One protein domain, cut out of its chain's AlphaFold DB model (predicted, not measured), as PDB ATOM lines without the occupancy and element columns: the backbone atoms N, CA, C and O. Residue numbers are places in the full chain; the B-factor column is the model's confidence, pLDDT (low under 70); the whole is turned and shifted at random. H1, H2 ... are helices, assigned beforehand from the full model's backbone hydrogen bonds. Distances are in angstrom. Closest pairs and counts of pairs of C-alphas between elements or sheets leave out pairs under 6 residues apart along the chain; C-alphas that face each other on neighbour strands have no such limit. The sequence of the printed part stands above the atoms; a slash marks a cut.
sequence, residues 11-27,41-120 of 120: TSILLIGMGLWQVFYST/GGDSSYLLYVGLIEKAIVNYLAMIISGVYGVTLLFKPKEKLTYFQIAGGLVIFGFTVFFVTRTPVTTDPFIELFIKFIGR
ATOM      1  N   THR A  11     178.579 123.885 174.695       84.62
ATOM      2  CA  THR A  11     177.927 125.197 174.807       84.62
ATOM      3  C   THR A  11     178.770 126.304 174.174       84.62
ATOM      4  O   THR A  11     178.231 127.141 173.454       84.62
ATOM      5  N   SER A  12     180.091 126.299 174.367       81.69
ATOM      6  CA  SER A  12     180.996 127.240 173.697       81.69
ATOM      7  C   SER A  12     180.945 127.137 172.181       81.69
ATOM      8  O   SER A  12     180.841 128.159 171.509       81.69
ATOM      9  N   ILE A  13     181.017 125.919 171.637       87.88
ATOM     10  CA  ILE A  13     180.970 125.688 170.190       87.88
ATOM     11  C   ILE A  13     179.628 126.158 169.626       87.88
ATOM     12  O   ILE A  13     179.611 126.815 168.591       87.88
ATOM     13  N   LEU A  14     178.521 125.888 170.323       86.19
ATOM     14  CA  LEU A  14     177.193 126.360 169.926       86.19
ATOM     15  C   LEU A  14     177.104 127.890 169.920       86.19
ATOM     16  O   LEU A  14     176.610 128.463 168.954       86.19
ATOM     17  N   LEU A  15     177.613 128.560 170.956       84.75
ATOM     18  CA  LEU A  15     177.609 130.023 171.046       84.75
ATOM     19  C   LEU A  15     178.475 130.680 169.962       84.75
ATOM     20  O   LEU A  15     178.041 131.634 169.320       84.75
ATOM     21  N   ILE A  16     179.678 130.152 169.724       84.38
ATOM     22  CA  ILE A  16     180.577 130.649 168.673       84.38
ATOM     23  C   ILE A  16     179.972 130.382 167.290       84.38
ATOM     24  O   ILE A  16     179.936 131.279 166.451       84.38
ATOM     25  N   GLY A  17     179.457 129.171 167.062       82.75
ATOM     26  CA  GLY A  17     178.798 128.789 165.816       82.75
ATOM     27  C   GLY A  17     177.571 129.649 165.521       82.75
ATOM     28  O   GLY A  17     177.386 130.073 164.384       82.75
ATOM     29  N   MET A  18     176.784 129.985 166.545       81.69
ATOM     30  CA  MET A  18     175.650 130.898 166.414       81.69
ATOM     31  C   MET A  18     176.094 132.314 166.038       81.69
ATOM     32  O   MET A  18     175.494 132.926 165.158       81.69
ATOM     33  N   GLY A  19     177.174 132.814 166.646       75.88
ATOM     34  CA  GLY A  19     177.764 134.100 166.269       75.88
ATOM     35  C   GLY A  19     178.218 134.119 164.805       75.88
ATOM     36  O   GLY A  19     177.904 135.053 164.074       75.88
ATOM     37  N   LEU A  20     178.883 133.057 164.337       80.50
ATOM     38  CA  LEU A  20     179.273 132.921 162.928       80.50
ATOM     39  C   LEU A  20     178.057 132.851 161.998       80.50
ATOM     40  O   LEU A  20     178.027 133.532 160.975       80.50
ATOM     41  N   TRP A  21     177.032 132.077 162.360       81.00
ATOM     42  CA  TRP A  21     175.782 132.009 161.605       81.00
ATOM     43  C   TRP A  21     175.119 133.384 161.475       81.00
ATOM     44  O   TRP A  21     174.708 133.765 160.381       81.00
ATOM     45  N   GLN A  22     175.065 134.162 162.561       75.38
ATOM     46  CA  GLN A  22     174.542 135.529 162.541       75.38
ATOM     47  C   GLN A  22     175.315 136.437 161.583       75.38
ATOM     48  O   GLN A  22     174.682 137.242 160.897       75.38
ATOM     49  N   VAL A  23     176.646 136.306 161.512       76.94
ATOM     50  CA  VAL A  23     177.470 137.042 160.539       76.94
ATOM     51  C   VAL A  23     177.040 136.679 159.125       76.94
ATOM     52  O   VAL A  23     176.639 137.564 158.375       76.94
ATOM     53  N   PHE A  24     177.035 135.390 158.772       77.56
ATOM     54  CA  PHE A  24     176.666 134.952 157.422       77.56
ATOM     55  C   PHE A  24     175.238 135.353 157.041       77.56
ATOM     56  O   PHE A  24     175.016 135.869 155.947       77.56
ATOM     57  N   TYR A  25     174.281 135.174 157.952       74.88
ATOM     58  CA  TYR A  25     172.888 135.563 157.748       74.88
ATOM     59  C   TYR A  25     172.755 137.076 157.536       74.88
ATOM     60  O   TYR A  25     172.127 137.514 156.574       74.88
ATOM     61  N   SER A  26     173.402 137.889 158.377       69.31
ATOM     62  CA  SER A  26     173.344 139.353 158.265       69.31
ATOM     63  C   SER A  26     174.037 139.858 156.998       69.31
ATOM     64  O   SER A  26     173.520 140.753 156.334       69.31
ATOM     65  N   THR A  27     175.166 139.258 156.609       69.31
ATOM     66  CA  THR A  27     175.844 139.552 155.339       69.31
ATOM     67  C   THR A  27     174.975 139.175 154.141       69.31
ATOM     68  O   THR A  27     174.872 139.956 153.199       69.31
ATOM     69  N   GLY A  41     159.759 156.645 148.837       45.47
ATOM     70  CA  GLY A  41     159.477 157.623 149.896       45.47
ATOM     71  C   GLY A  41     158.019 157.556 150.360       45.47
ATOM     72  O   GLY A  41     157.122 157.973 149.636       45.47
ATOM     73  N   GLY A  42     157.788 157.011 151.553       55.56
ATOM     74  CA  GLY A  42     156.485 156.906 152.211       55.56
ATOM     75  C   GLY A  42     156.640 156.345 153.630       55.56
ATOM     76  O   GLY A  42     157.643 155.692 153.923       55.56
ATOM     77  N   ASP A  43     155.665 156.590 154.510       54.34
ATOM     78  CA  ASP A  43     155.724 156.244 155.946       54.34
ATOM     79  C   ASP A  43     155.980 154.750 156.221       54.34
ATOM     80  O   ASP A  43     156.636 154.387 157.200       54.34
ATOM     81  N   SER A  44     155.532 153.865 155.324       54.94
ATOM     82  CA  SER A  44     155.794 152.422 155.406       54.94
ATOM     83  C   SER A  44     157.277 152.073 155.243       54.94
ATOM     84  O   SER A  44     157.768 151.177 155.925       54.94
ATOM     85  N   SER A  45     158.015 152.806 154.406       58.31
ATOM     86  CA  SER A  45     159.461 152.630 154.219       58.31
ATOM     87  C   SER A  45     160.262 153.114 155.431       58.31
ATOM     88  O   SER A  45     161.302 152.537 155.748       58.31
ATOM     89  N   TYR A  46     159.769 154.134 156.144       57.53
ATOM     90  CA  TYR A  46     160.386 154.626 157.378       57.53
ATOM     91  C   TYR A  46     160.251 153.617 158.531       57.53
ATOM     92  O   TYR A  46     161.235 153.313 159.201       57.53
ATOM     93  N   LEU A  47     159.069 153.019 158.718       59.88
ATOM     94  CA  LEU A  47     158.861 151.958 159.716       59.88
ATOM     95  C   LEU A  47     159.716 150.712 159.430       59.88
ATOM     96  O   LEU A  47     160.254 150.095 160.351       59.88
ATOM     97  N   LEU A  48     159.900 150.381 158.149       63.91
ATOM     98  CA  LEU A  48     160.783 149.299 157.712       63.91
ATOM     99  C   LEU A  48     162.254 149.611 158.045       63.91
ATOM    100  O   LEU A  48     162.969 148.737 158.531       63.91
ATOM    101  N   TYR A  49     162.692 150.861 157.868       62.81
ATOM    102  CA  TYR A  49     164.043 151.314 158.221       62.81
ATOM    103  C   TYR A  49     164.331 151.199 159.725       62.81
ATOM    104  O   TYR A  49     165.355 150.635 160.117       62.81
ATOM    105  N   VAL A  50     163.408 151.670 160.569       63.06
ATOM    106  CA  VAL A  50     163.537 151.583 162.034       63.06
ATOM    107  C   VAL A  50     163.623 150.121 162.482       63.06
ATOM    108  O   VAL A  50     164.545 149.758 163.212       63.06
ATOM    109  N   GLY A  51     162.753 149.251 161.958       65.19
ATOM    110  CA  GLY A  51     162.763 147.824 162.291       65.19
ATOM    111  C   GLY A  51     164.041 147.090 161.860       65.19
ATOM    112  O   GLY A  51     164.519 146.204 162.572       65.19
ATOM    113  N   LEU A  52     164.632 147.460 160.718       70.00
ATOM    114  CA  LEU A  52     165.901 146.885 160.257       70.00
ATOM    115  C   LEU A  52     167.090 147.332 161.118       70.00
ATOM    116  O   LEU A  52     167.957 146.509 161.420       70.00
ATOM    117  N   ILE A  53     167.125 148.599 161.545       68.12
ATOM    118  CA  ILE A  53     168.177 149.112 162.435       68.12
ATOM    119  C   ILE A  53     168.101 148.449 163.804       68.12
ATOM    120  O   ILE A  53     169.114 147.952 164.293       68.12
ATOM    121  N   GLU A  54     166.917 148.406 164.415       66.88
ATOM    122  CA  GLU A  54     166.727 147.763 165.716       66.88
ATOM    123  C   GLU A  54     167.184 146.302 165.671       66.88
ATOM    124  O   GLU A  54     167.938 145.850 166.535       66.88
ATOM    125  N   LYS A  55     166.825 145.576 164.605       71.25
ATOM    126  CA  LYS A  55     167.264 144.192 164.408       71.25
ATOM    127  C   LYS A  55     168.776 144.080 164.212       71.25
ATOM    128  O   LYS A  55     169.385 143.160 164.754       71.25
ATOM    129  N   ALA A  56     169.395 144.995 163.466       72.81
ATOM    130  CA  ALA A  56     170.844 145.013 163.283       72.81
ATOM    131  C   ALA A  56     171.577 145.233 164.616       72.81
ATOM    132  O   ALA A  56     172.534 144.517 164.906       72.81
ATOM    133  N   ILE A  57     171.088 146.153 165.454       75.44
ATOM    134  CA  ILE A  57     171.632 146.408 166.795       75.44
ATOM    135  C   ILE A  57     171.500 145.156 167.669       75.44
ATOM    136  O   ILE A  57     172.480 144.726 168.275       75.44
ATOM    137  N   VAL A  58     170.319 144.533 167.702       78.25
ATOM    138  CA  VAL A  58     170.078 143.317 168.495       78.25
ATOM    139  C   VAL A  58     170.964 142.159 168.028       78.25
ATOM    140  O   VAL A  58     171.603 141.518 168.859       78.25
ATOM    141  N   ASN A  59     171.070 141.918 166.717       75.94
ATOM    142  CA  ASN A  59     171.939 140.874 166.170       75.94
ATOM    143  C   ASN A  59     173.413 141.133 166.486       75.94
ATOM    144  O   ASN A  59     174.124 140.209 166.873       75.94
ATOM    145  N   TYR A  60     173.867 142.379 166.358       78.62
ATOM    146  CA  TYR A  60     175.245 142.750 166.655       78.62
ATOM    147  C   TYR A  60     175.586 142.549 168.138       78.62
ATOM    148  O   TYR A  60     176.603 141.938 168.467       78.62
ATOM    149  N   LEU A  61     174.707 142.988 169.044       80.94
ATOM    150  CA  LEU A  61     174.878 142.777 170.483       80.94
ATOM    151  C   LEU A  61     174.852 141.289 170.841       80.94
ATOM    152  O   LEU A  61     175.713 140.820 171.585       80.94
ATOM    153  N   ALA A  62     173.908 140.529 170.283       82.12
ATOM    154  CA  ALA A  62     173.796 139.094 170.520       82.12
ATOM    155  C   ALA A  62     175.028 138.324 170.013       82.12
ATOM    156  O   ALA A  62     175.498 137.410 170.693       82.12
ATOM    157  N   MET A  63     175.594 138.737 168.876       82.88
ATOM    158  CA  MET A  63     176.832 138.188 168.324       82.88
ATOM    159  C   MET A  63     178.023 138.446 169.247       82.88
ATOM    160  O   MET A  63     178.770 137.516 169.551       82.88
ATOM    161  N   ILE A  64     178.194 139.681 169.733       85.25
ATOM    162  CA  ILE A  64     179.283 140.023 170.660       85.25
ATOM    163  C   ILE A  64     179.150 139.225 171.954       85.25
ATOM    164  O   ILE A  64     180.117 138.604 172.393       85.25
ATOM    165  N   ILE A  65     177.959 139.209 172.557       86.12
ATOM    166  CA  ILE A  65     177.718 138.505 173.820       86.12
ATOM    167  C   ILE A  65     177.970 137.005 173.641       86.12
ATOM    168  O   ILE A  65     178.711 136.418 174.428       86.12
ATOM    169  N   SER A  66     177.425 136.390 172.589       85.50
ATOM    170  CA  SER A  66     177.614 134.960 172.316       85.50
ATOM    171  C   SER A  66     179.068 134.617 172.013       85.50
ATOM    172  O   SER A  66     179.595 133.648 172.558       85.50
ATOM    173  N   GLY A  67     179.751 135.430 171.207       84.00
ATOM    174  CA  GLY A  67     181.160 135.238 170.874       84.00
ATOM    175  C   GLY A  67     182.061 135.346 172.103       84.00
ATOM    176  O   GLY A  67     182.809 134.416 172.404       84.00
ATOM    177  N   VAL A  68     181.953 136.438 172.865       87.69
ATOM    178  CA  VAL A  68     182.760 136.663 174.077       87.69
ATOM    179  C   VAL A  68     182.460 135.597 175.132       87.69
ATOM    180  O   VAL A  68     183.381 135.011 175.707       87.69
ATOM    181  N   TYR A  69     181.188 135.277 175.375       88.19
ATOM    182  CA  TYR A  69     180.813 134.266 176.362       88.19
ATOM    183  C   TYR A  69     181.234 132.848 175.935       88.19
ATOM    184  O   TYR A  69     181.766 132.080 176.737       88.19
ATOM    185  N   GLY A  70     181.083 132.512 174.653       84.75
ATOM    186  CA  GLY A  70     181.524 131.237 174.090       84.75
ATOM    187  C   GLY A  70     183.038 131.045 174.194       84.75
ATOM    188  O   GLY A  70     183.490 130.006 174.679       84.75
ATOM    189  N   VAL A  71     183.823 132.063 173.825       86.94
ATOM    190  CA  VAL A  71     185.291 132.056 173.940       86.94
ATOM    191  C   VAL A  71     185.730 131.957 175.402       86.94
ATOM    192  O   VAL A  71     186.587 131.140 175.738       86.94
ATOM    193  N   THR A  72     185.117 132.729 176.301       86.81
ATOM    194  CA  THR A  72     185.473 132.687 177.731       86.81
ATOM    195  C   THR A  72     185.167 131.342 178.385       86.81
ATOM    196  O   THR A  72     185.945 130.912 179.235       86.81
ATOM    197  N   LEU A  73     184.095 130.642 177.994       86.38
ATOM    198  CA  LEU A  73     183.848 129.264 178.442       86.38
ATOM    199  C   LEU A  73     184.839 128.260 177.837       86.38
ATOM    200  O   LEU A  73     185.232 127.322 178.530       86.38
ATOM    201  N   LEU A  74     185.270 128.467 176.588       86.31
ATOM    202  CA  LEU A  74     186.133 127.530 175.863       86.31
ATOM    203  C   LEU A  74     187.513 127.407 176.518       86.31
ATOM    204  O   LEU A  74     188.037 126.303 176.668       86.31
ATOM    205  N   PHE A  75     188.081 128.541 176.932       85.56
ATOM    206  CA  PHE A  75     189.406 128.613 177.550       85.56
ATOM    207  C   PHE A  75     189.383 128.468 179.076       85.56
ATOM    208  O   PHE A  75     190.426 128.560 179.726       85.56
ATOM    209  N   LYS A  76     188.213 128.234 179.683       84.25
ATOM    210  CA  LYS A  76     188.111 128.161 181.139       84.25
ATOM    211  C   LYS A  76     188.641 126.820 181.670       84.25
ATOM    212  O   LYS A  76     188.198 125.760 181.214       84.25
ATOM    213  N   PRO A  77     189.551 126.825 182.666       82.00
ATOM    214  CA  PRO A  77     190.057 125.593 183.258       82.00
ATOM    215  C   PRO A  77     188.949 124.846 184.014       82.00
ATOM    216  O   PRO A  77     188.084 125.461 184.641       82.00
ATOM    217  N   LYS A  78     188.998 123.505 183.970       76.69
ATOM    218  CA  LYS A  78     187.975 122.589 184.522       76.69
ATOM    219  C   LYS A  78     187.602 122.892 185.973       76.69
ATOM    220  O   LYS A  78     186.426 122.880 186.326       76.69
ATOM    221  N   GLU A  79     188.606 123.207 186.781       78.62
ATOM    222  CA  GLU A  79     188.498 123.461 188.221       78.62
ATOM    223  C   GLU A  79     187.695 124.728 188.545       78.62
ATOM    224  O   GLU A  79     186.998 124.782 189.552       78.62
ATOM    225  N   LYS A  80     187.740 125.740 187.667       80.75
ATOM    226  CA  LYS A  80     187.049 127.031 187.852       80.75
ATOM    227  C   LYS A  80     185.677 127.081 187.182       80.75
ATOM    228  O   LYS A  80     185.006 128.114 187.209       80.75
ATOM    229  N   LEU A  81     185.280 125.994 186.526       80.50
ATOM    230  CA  LEU A  81     184.050 125.929 185.760       80.50
ATOM    231  C   LEU A  81     182.887 125.653 186.712       80.50
ATOM    232  O   LEU A  81     182.947 124.713 187.497       80.50
ATOM    233  N   THR A  82     181.820 126.445 186.670       85.38
ATOM    234  CA  THR A  82     180.644 126.244 187.534       85.38
ATOM    235  C   THR A  82     179.413 125.900 186.707       85.38
ATOM    236  O   THR A  82     179.293 126.313 185.554       85.38
ATOM    237  N   TYR A  83     178.472 125.149 187.287       81.19
ATOM    238  CA  TYR A  83     177.216 124.812 186.605       81.19
ATOM    239  C   TYR A  83     176.410 126.061 186.227       81.19
ATOM    240  O   TYR A  83     175.822 126.099 185.152       81.19
ATOM    241  N   PHE A  84     176.478 127.119 187.043       84.25
ATOM    242  CA  PHE A  84     175.877 128.419 186.740       84.25
ATOM    243  C   PHE A  84     176.401 129.045 185.442       84.25
ATOM    244  O   PHE A  84     175.634 129.667 184.717       84.25
ATOM    245  N   GLN A  85     177.682 128.863 185.111       84.00
ATOM    246  CA  GLN A  85     178.253 129.395 183.868       84.00
ATOM    247  C   GLN A  85     177.796 128.598 182.643       84.00
ATOM    248  O   GLN A  85     177.523 129.177 181.598       84.00
ATOM    249  N   ILE A  86     177.659 127.275 182.775       83.50
ATOM    250  CA  ILE A  86     177.111 126.430 181.702       83.50
ATOM    251  C   ILE A  86     175.637 126.785 181.459       83.50
ATOM    252  O   ILE A  86     175.237 126.992 180.315       83.50
ATOM    253  N   ALA A  87     174.847 126.904 182.531       86.19
ATOM    254  CA  ALA A  87     173.446 127.310 182.457       86.19
ATOM    255  C   ALA A  87     173.299 128.718 181.862       86.19
ATOM    256  O   ALA A  87     172.489 128.916 180.962       86.19
ATOM    257  N   GLY A  88     174.137 129.670 182.286       87.06
ATOM    258  CA  GLY A  88     174.192 131.012 181.707       87.06
ATOM    259  C   GLY A  88     174.477 130.988 180.204       87.06
ATOM    260  O   GLY A  88     173.798 131.671 179.446       87.06
ATOM    261  N   GLY A  89     175.403 130.138 179.755       86.19
ATOM    262  CA  GLY A  89     175.702 129.971 178.330       86.19
ATOM    263  C   GLY A  89     174.528 129.407 177.530       86.19
ATOM    264  O   GLY A  89     174.250 129.890 176.436       86.19
ATOM    265  N   LEU A  90     173.797 128.439 178.088       86.88
ATOM    266  CA  LEU A  90     172.586 127.895 177.465       86.88
ATOM    267  C   LEU A  90     171.454 128.927 177.393       86.88
ATOM    268  O   LEU A  90     170.757 128.999 176.386       86.88
ATOM    269  N   VAL A  91     171.297 129.753 178.429       88.25
ATOM    270  CA  VAL A  91     170.320 130.851 178.445       88.25
ATOM    271  C   VAL A  91     170.672 131.907 177.395       88.25
ATOM    272  O   VAL A  91     169.803 132.307 176.625       88.25
ATOM    273  N   ILE A  92     171.944 132.312 177.305       87.12
ATOM    274  CA  ILE A  92     172.424 133.240 176.268       87.12
ATOM    275  C   ILE A  92     172.173 132.660 174.877       87.12
ATOM    276  O   ILE A  92     171.685 133.372 174.001       87.12
ATOM    277  N   PHE A  93     172.454 131.372 174.678       83.81
ATOM    278  CA  PHE A  93     172.184 130.692 173.416       83.81
ATOM    279  C   PHE A  93     170.689 130.723 173.075       83.81
ATOM    280  O   PHE A  93     170.323 131.134 171.976       83.81
ATOM    281  N   GLY A  94     169.818 130.377 174.027       82.81
ATOM    282  CA  GLY A  94     168.367 130.410 173.846       82.81
ATOM    283  C   GLY A  94     167.838 131.800 173.486       82.81
ATOM    284  O   GLY A  94     167.084 131.936 172.525       82.81
ATOM    285  N   PHE A  95     168.281 132.846 174.194       82.44
ATOM    286  CA  PHE A  95     167.923 134.227 173.856       82.44
ATOM    287  C   PHE A  95     168.450 134.639 172.484       82.44
ATOM    288  O   PHE A  95     167.717 135.244 171.708       82.44
ATOM    289  N   THR A  96     169.688 134.282 172.155       79.62
ATOM    290  CA  THR A  96     170.292 134.592 170.854       79.62
ATOM    291  C   THR A  96     169.494 133.957 169.721       79.62
ATOM    292  O   THR A  96     169.140 134.640 168.766       79.62
ATOM    293  N   VAL A  97     169.128 132.678 169.846       78.06
ATOM    294  CA  VAL A  97     168.254 132.000 168.880       78.06
ATOM    295  C   VAL A  97     166.900 132.700 168.796       78.06
ATOM    296  O   VAL A  97     166.449 133.005 167.694       78.06
ATOM    297  N   PHE A  98     166.270 133.010 169.931       78.50
ATOM    298  CA  PHE A  98     164.978 133.692 169.963       78.50
ATOM    299  C   PHE A  98     165.011 135.053 169.253       78.50
ATOM    300  O   PHE A  98     164.181 135.298 168.386       78.50
ATOM    301  N   PHE A  99     165.980 135.917 169.559       72.88
ATOM    302  CA  PHE A  99     166.077 137.253 168.961       72.88
ATOM    303  C   PHE A  99     166.496 137.239 167.488       72.88
ATOM    304  O   PHE A  99     166.082 138.110 166.729       72.88
ATOM    305  N   VAL A 100     167.281 136.246 167.059       68.88
ATOM    306  CA  VAL A 100     167.639 136.081 165.641       68.88
ATOM    307  C   VAL A 100     166.447 135.601 164.821       68.88
ATOM    308  O   VAL A 100     166.245 136.069 163.700       68.88
ATOM    309  N   THR A 101     165.670 134.664 165.371       66.81
ATOM    310  CA  THR A 101     164.551 134.018 164.668       66.81
ATOM    311  C   THR A 101     163.263 134.833 164.721       66.81
ATOM    312  O   THR A 101     162.528 134.863 163.735       66.81
ATOM    313  N   ARG A 102     162.976 135.545 165.818       61.56
ATOM    314  CA  ARG A 102     161.832 136.460 165.866       61.56
ATOM    315  C   ARG A 102     162.151 137.757 165.137       61.56
ATOM    316  O   ARG A 102     162.907 138.597 165.606       61.56
ATOM    317  N   THR A 103     161.471 137.957 164.018       56.25
ATOM    318  CA  THR A 103     161.385 139.235 163.314       56.25
ATOM    319  C   THR A 103     160.080 139.932 163.698       56.25
ATOM    320  O   THR A 103     159.018 139.391 163.407       56.25
ATOM    321  N   PRO A 104     160.105 141.114 164.348       46.69
ATOM    322  CA  PRO A 104     158.871 141.823 164.689       46.69
ATOM    323  C   PRO A 104     158.212 142.522 163.487       46.69
ATOM    324  O   PRO A 104     157.073 142.955 163.607       46.69
ATOM    325  N   VAL A 105     158.915 142.674 162.354       46.34
ATOM    326  CA  VAL A 105     158.516 143.642 161.309       46.34
ATOM    327  C   VAL A 105     158.584 143.086 159.877       46.34
ATOM    328  O   VAL A 105     158.175 143.755 158.939       46.34
ATOM    329  N   THR A 106     159.070 141.862 159.661       47.69
ATOM    330  CA  THR A 106     159.222 141.299 158.307       47.69
ATOM    331  C   THR A 106     158.873 139.819 158.294       47.69
ATOM    332  O   THR A 106     159.404 139.048 159.089       47.69
ATOM    333  N   THR A 107     157.996 139.414 157.373       50.66
ATOM    334  CA  THR A 107     157.985 138.047 156.840       50.66
ATOM    335  C   THR A 107     159.429 137.700 156.495       50.66
ATOM    336  O   THR A 107     160.102 138.542 155.898       50.66
ATOM    337  N   ASP A 108     159.938 136.539 156.918       52.66
ATOM    338  CA  ASP A 108     161.343 136.188 156.693       52.66
ATOM    339  C   ASP A 108     161.680 136.433 155.211       52.66
ATOM    340  O   ASP A 108     161.049 135.829 154.338       52.66
ATOM    341  N   PRO A 109     162.602 137.355 154.887       51.69
ATOM    342  CA  PRO A 109     162.819 137.769 153.510       51.69
ATOM    343  C   PRO A 109     163.295 136.606 152.637       51.69
ATOM    344  O   PRO A 109     163.110 136.656 151.427       51.69
ATOM    345  N   PHE A 110     163.841 135.530 153.219       53.47
ATOM    346  CA  PHE A 110     164.125 134.294 152.489       53.47
ATOM    347  C   PHE A 110     162.859 133.515 152.136       53.47
ATOM    348  O   PHE A 110     162.779 132.975 151.036       53.47
ATOM    349  N   ILE A 111     161.859 133.486 153.020       54.53
ATOM    350  CA  ILE A 111     160.537 132.915 152.729       54.53
ATOM    351  C   ILE A 111     159.858 133.740 151.636       54.53
ATOM    352  O   ILE A 111     159.323 133.174 150.691       54.53
ATOM    353  N   GLU A 112     159.937 135.068 151.708       53.31
ATOM    354  CA  GLU A 112     159.364 135.941 150.682       53.31
ATOM    355  C   GLU A 112     160.074 135.775 149.327       53.31
ATOM    356  O   GLU A 112     159.417 135.665 148.295       53.31
ATOM    357  N   LEU A 113     161.407 135.665 149.314       52.31
ATOM    358  CA  LEU A 113     162.199 135.435 148.100       52.31
ATOM    359  C   LEU A 113     161.966 134.032 147.517       52.31
ATOM    360  O   LEU A 113     161.861 133.890 146.301       52.31
ATOM    361  N   PHE A 114     161.808 133.017 148.367       52.09
ATOM    362  CA  PHE A 114     161.463 131.648 147.975       52.09
ATOM    363  C   PHE A 114     160.050 131.561 147.387       52.09
ATOM    364  O   PHE A 114     159.868 131.001 146.309       52.09
ATOM    365  N   ILE A 115     159.060 132.195 148.025       56.75
ATOM    366  CA  ILE A 115     157.694 132.310 147.494       56.75
ATOM    367  C   ILE A 115     157.698 133.077 146.166       56.75
ATOM    368  O   ILE A 115     156.994 132.692 145.240       56.75
ATOM    369  N   LYS A 116     158.525 134.117 146.019       54.06
ATOM    370  CA  LYS A 116     158.650 134.882 144.769       54.06
ATOM    371  C   LYS A 116     159.324 134.095 143.636       54.06
ATOM    372  O   LYS A 116     159.061 134.385 142.472       54.06
ATOM    373  N   PHE A 117     160.171 133.119 143.967       52.44
ATOM    374  CA  PHE A 117     160.794 132.201 143.008       52.44
ATOM    375  C   PHE A 117     159.893 131.017 142.627       52.44
ATOM    376  O   PHE A 117     159.990 130.544 141.501       52.44
ATOM    377  N   ILE A 118     159.030 130.547 143.533       56.97
ATOM    378  CA  ILE A 118     158.091 129.432 143.293       56.97
ATOM    379  C   ILE A 118     156.744 129.905 142.730       56.97
ATOM    380  O   ILE A 118     156.066 129.157 142.036       56.97
ATOM    381  N   GLY A 119     156.343 131.144 143.016       48.12
ATOM    382  CA  GLY A 119     155.092 131.754 142.559       48.12
ATOM    383  C   GLY A 119     155.157 132.396 141.169       48.12
ATOM    384  O   GLY A 119     154.337 133.269 140.883       48.12
ATOM    385  N   ARG A 120     156.130 132.015 140.334       44.44
ATOM    386  CA  ARG A 120     156.218 132.387 138.917       44.44
ATOM    387  C   ARG A 120     156.197 131.150 138.037       44.44
ATOM    388  O   ARG A 120     157.011 130.244 138.307       44.44
TER     389      ARG A 120
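What this domain is: This is residues 11 to 27 and 41 to 120 of the 120 residues of an uncharacterized protein of Microgenomates bacterium DG_75 (UniProt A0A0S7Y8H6). What shape do these atoms make? Three helices run side by side in a loose up-and-down bundle, with the shorter H1 and H3 packed on the long H2 and on each other, while a small fourth helix, H4, sticks out free of them. Residues 41 to 46 stick out too, of which 43 to 46 belong to H2. What is it made of? The 97 printed residues hold four named helices, H1, H2, H3 and H4 along the chain, and no named strand: the class is all helix. How large is it? It is loose, with a radius of gyration of the C-alphas of 17.1 A, and elongated, spanning 58 by 30 by 19 A.

Where its parts are: Where is the longest helix? H2, residues 43 to 74, runs 46.3 A from C-alpha 43 at (155.724, 156.244, 155.946) to C-alpha 74 at (186.133, 127.530, 175.863). Where are the others? H1 is residues 11 to 27, 24.3 A; H3 is residues 83 to 101, 27.0 A; H4 is residues 109 to 118, 14.0 A, ending at (158.091, 129.432, 143.293).

How they stand to each other: What touches H2? H1 touches it, opposite ways at a shallow tilt of 30 degrees, the closest C-alphas being those of Ser 12 and Gly 70, 4.1 A. H3 touches residues 58 to 73 of H2 alone, as a helical hairpin at 24 degrees, closest at Ala 62 and Thr 96, 5.7 A between C-alphas. How do the rest stand? H1 and H3 touch, the same way at a shallow tilt of 20 degrees, the closest C-alphas being those of Leu 15 and Phe 93, 6.0 A; H4 is apart from H1, H2 and H3. Are the helix backbones complete? In H1, H2, H3 and H4 every O i to N i+4 pair is within hydrogen-bond range.

The domain as a whole: Is the printed part unbroken? Residues 28 to 40 are not printed, and C-alphas 27 and 41 are 25.0 A apart across the cut; the links H2 to H3 and H3 to H4 are short. Where is confidence low? pLDDT is under 70 at residues 26 to 27, 41 to 51, 53 to 54 and 100 to 120.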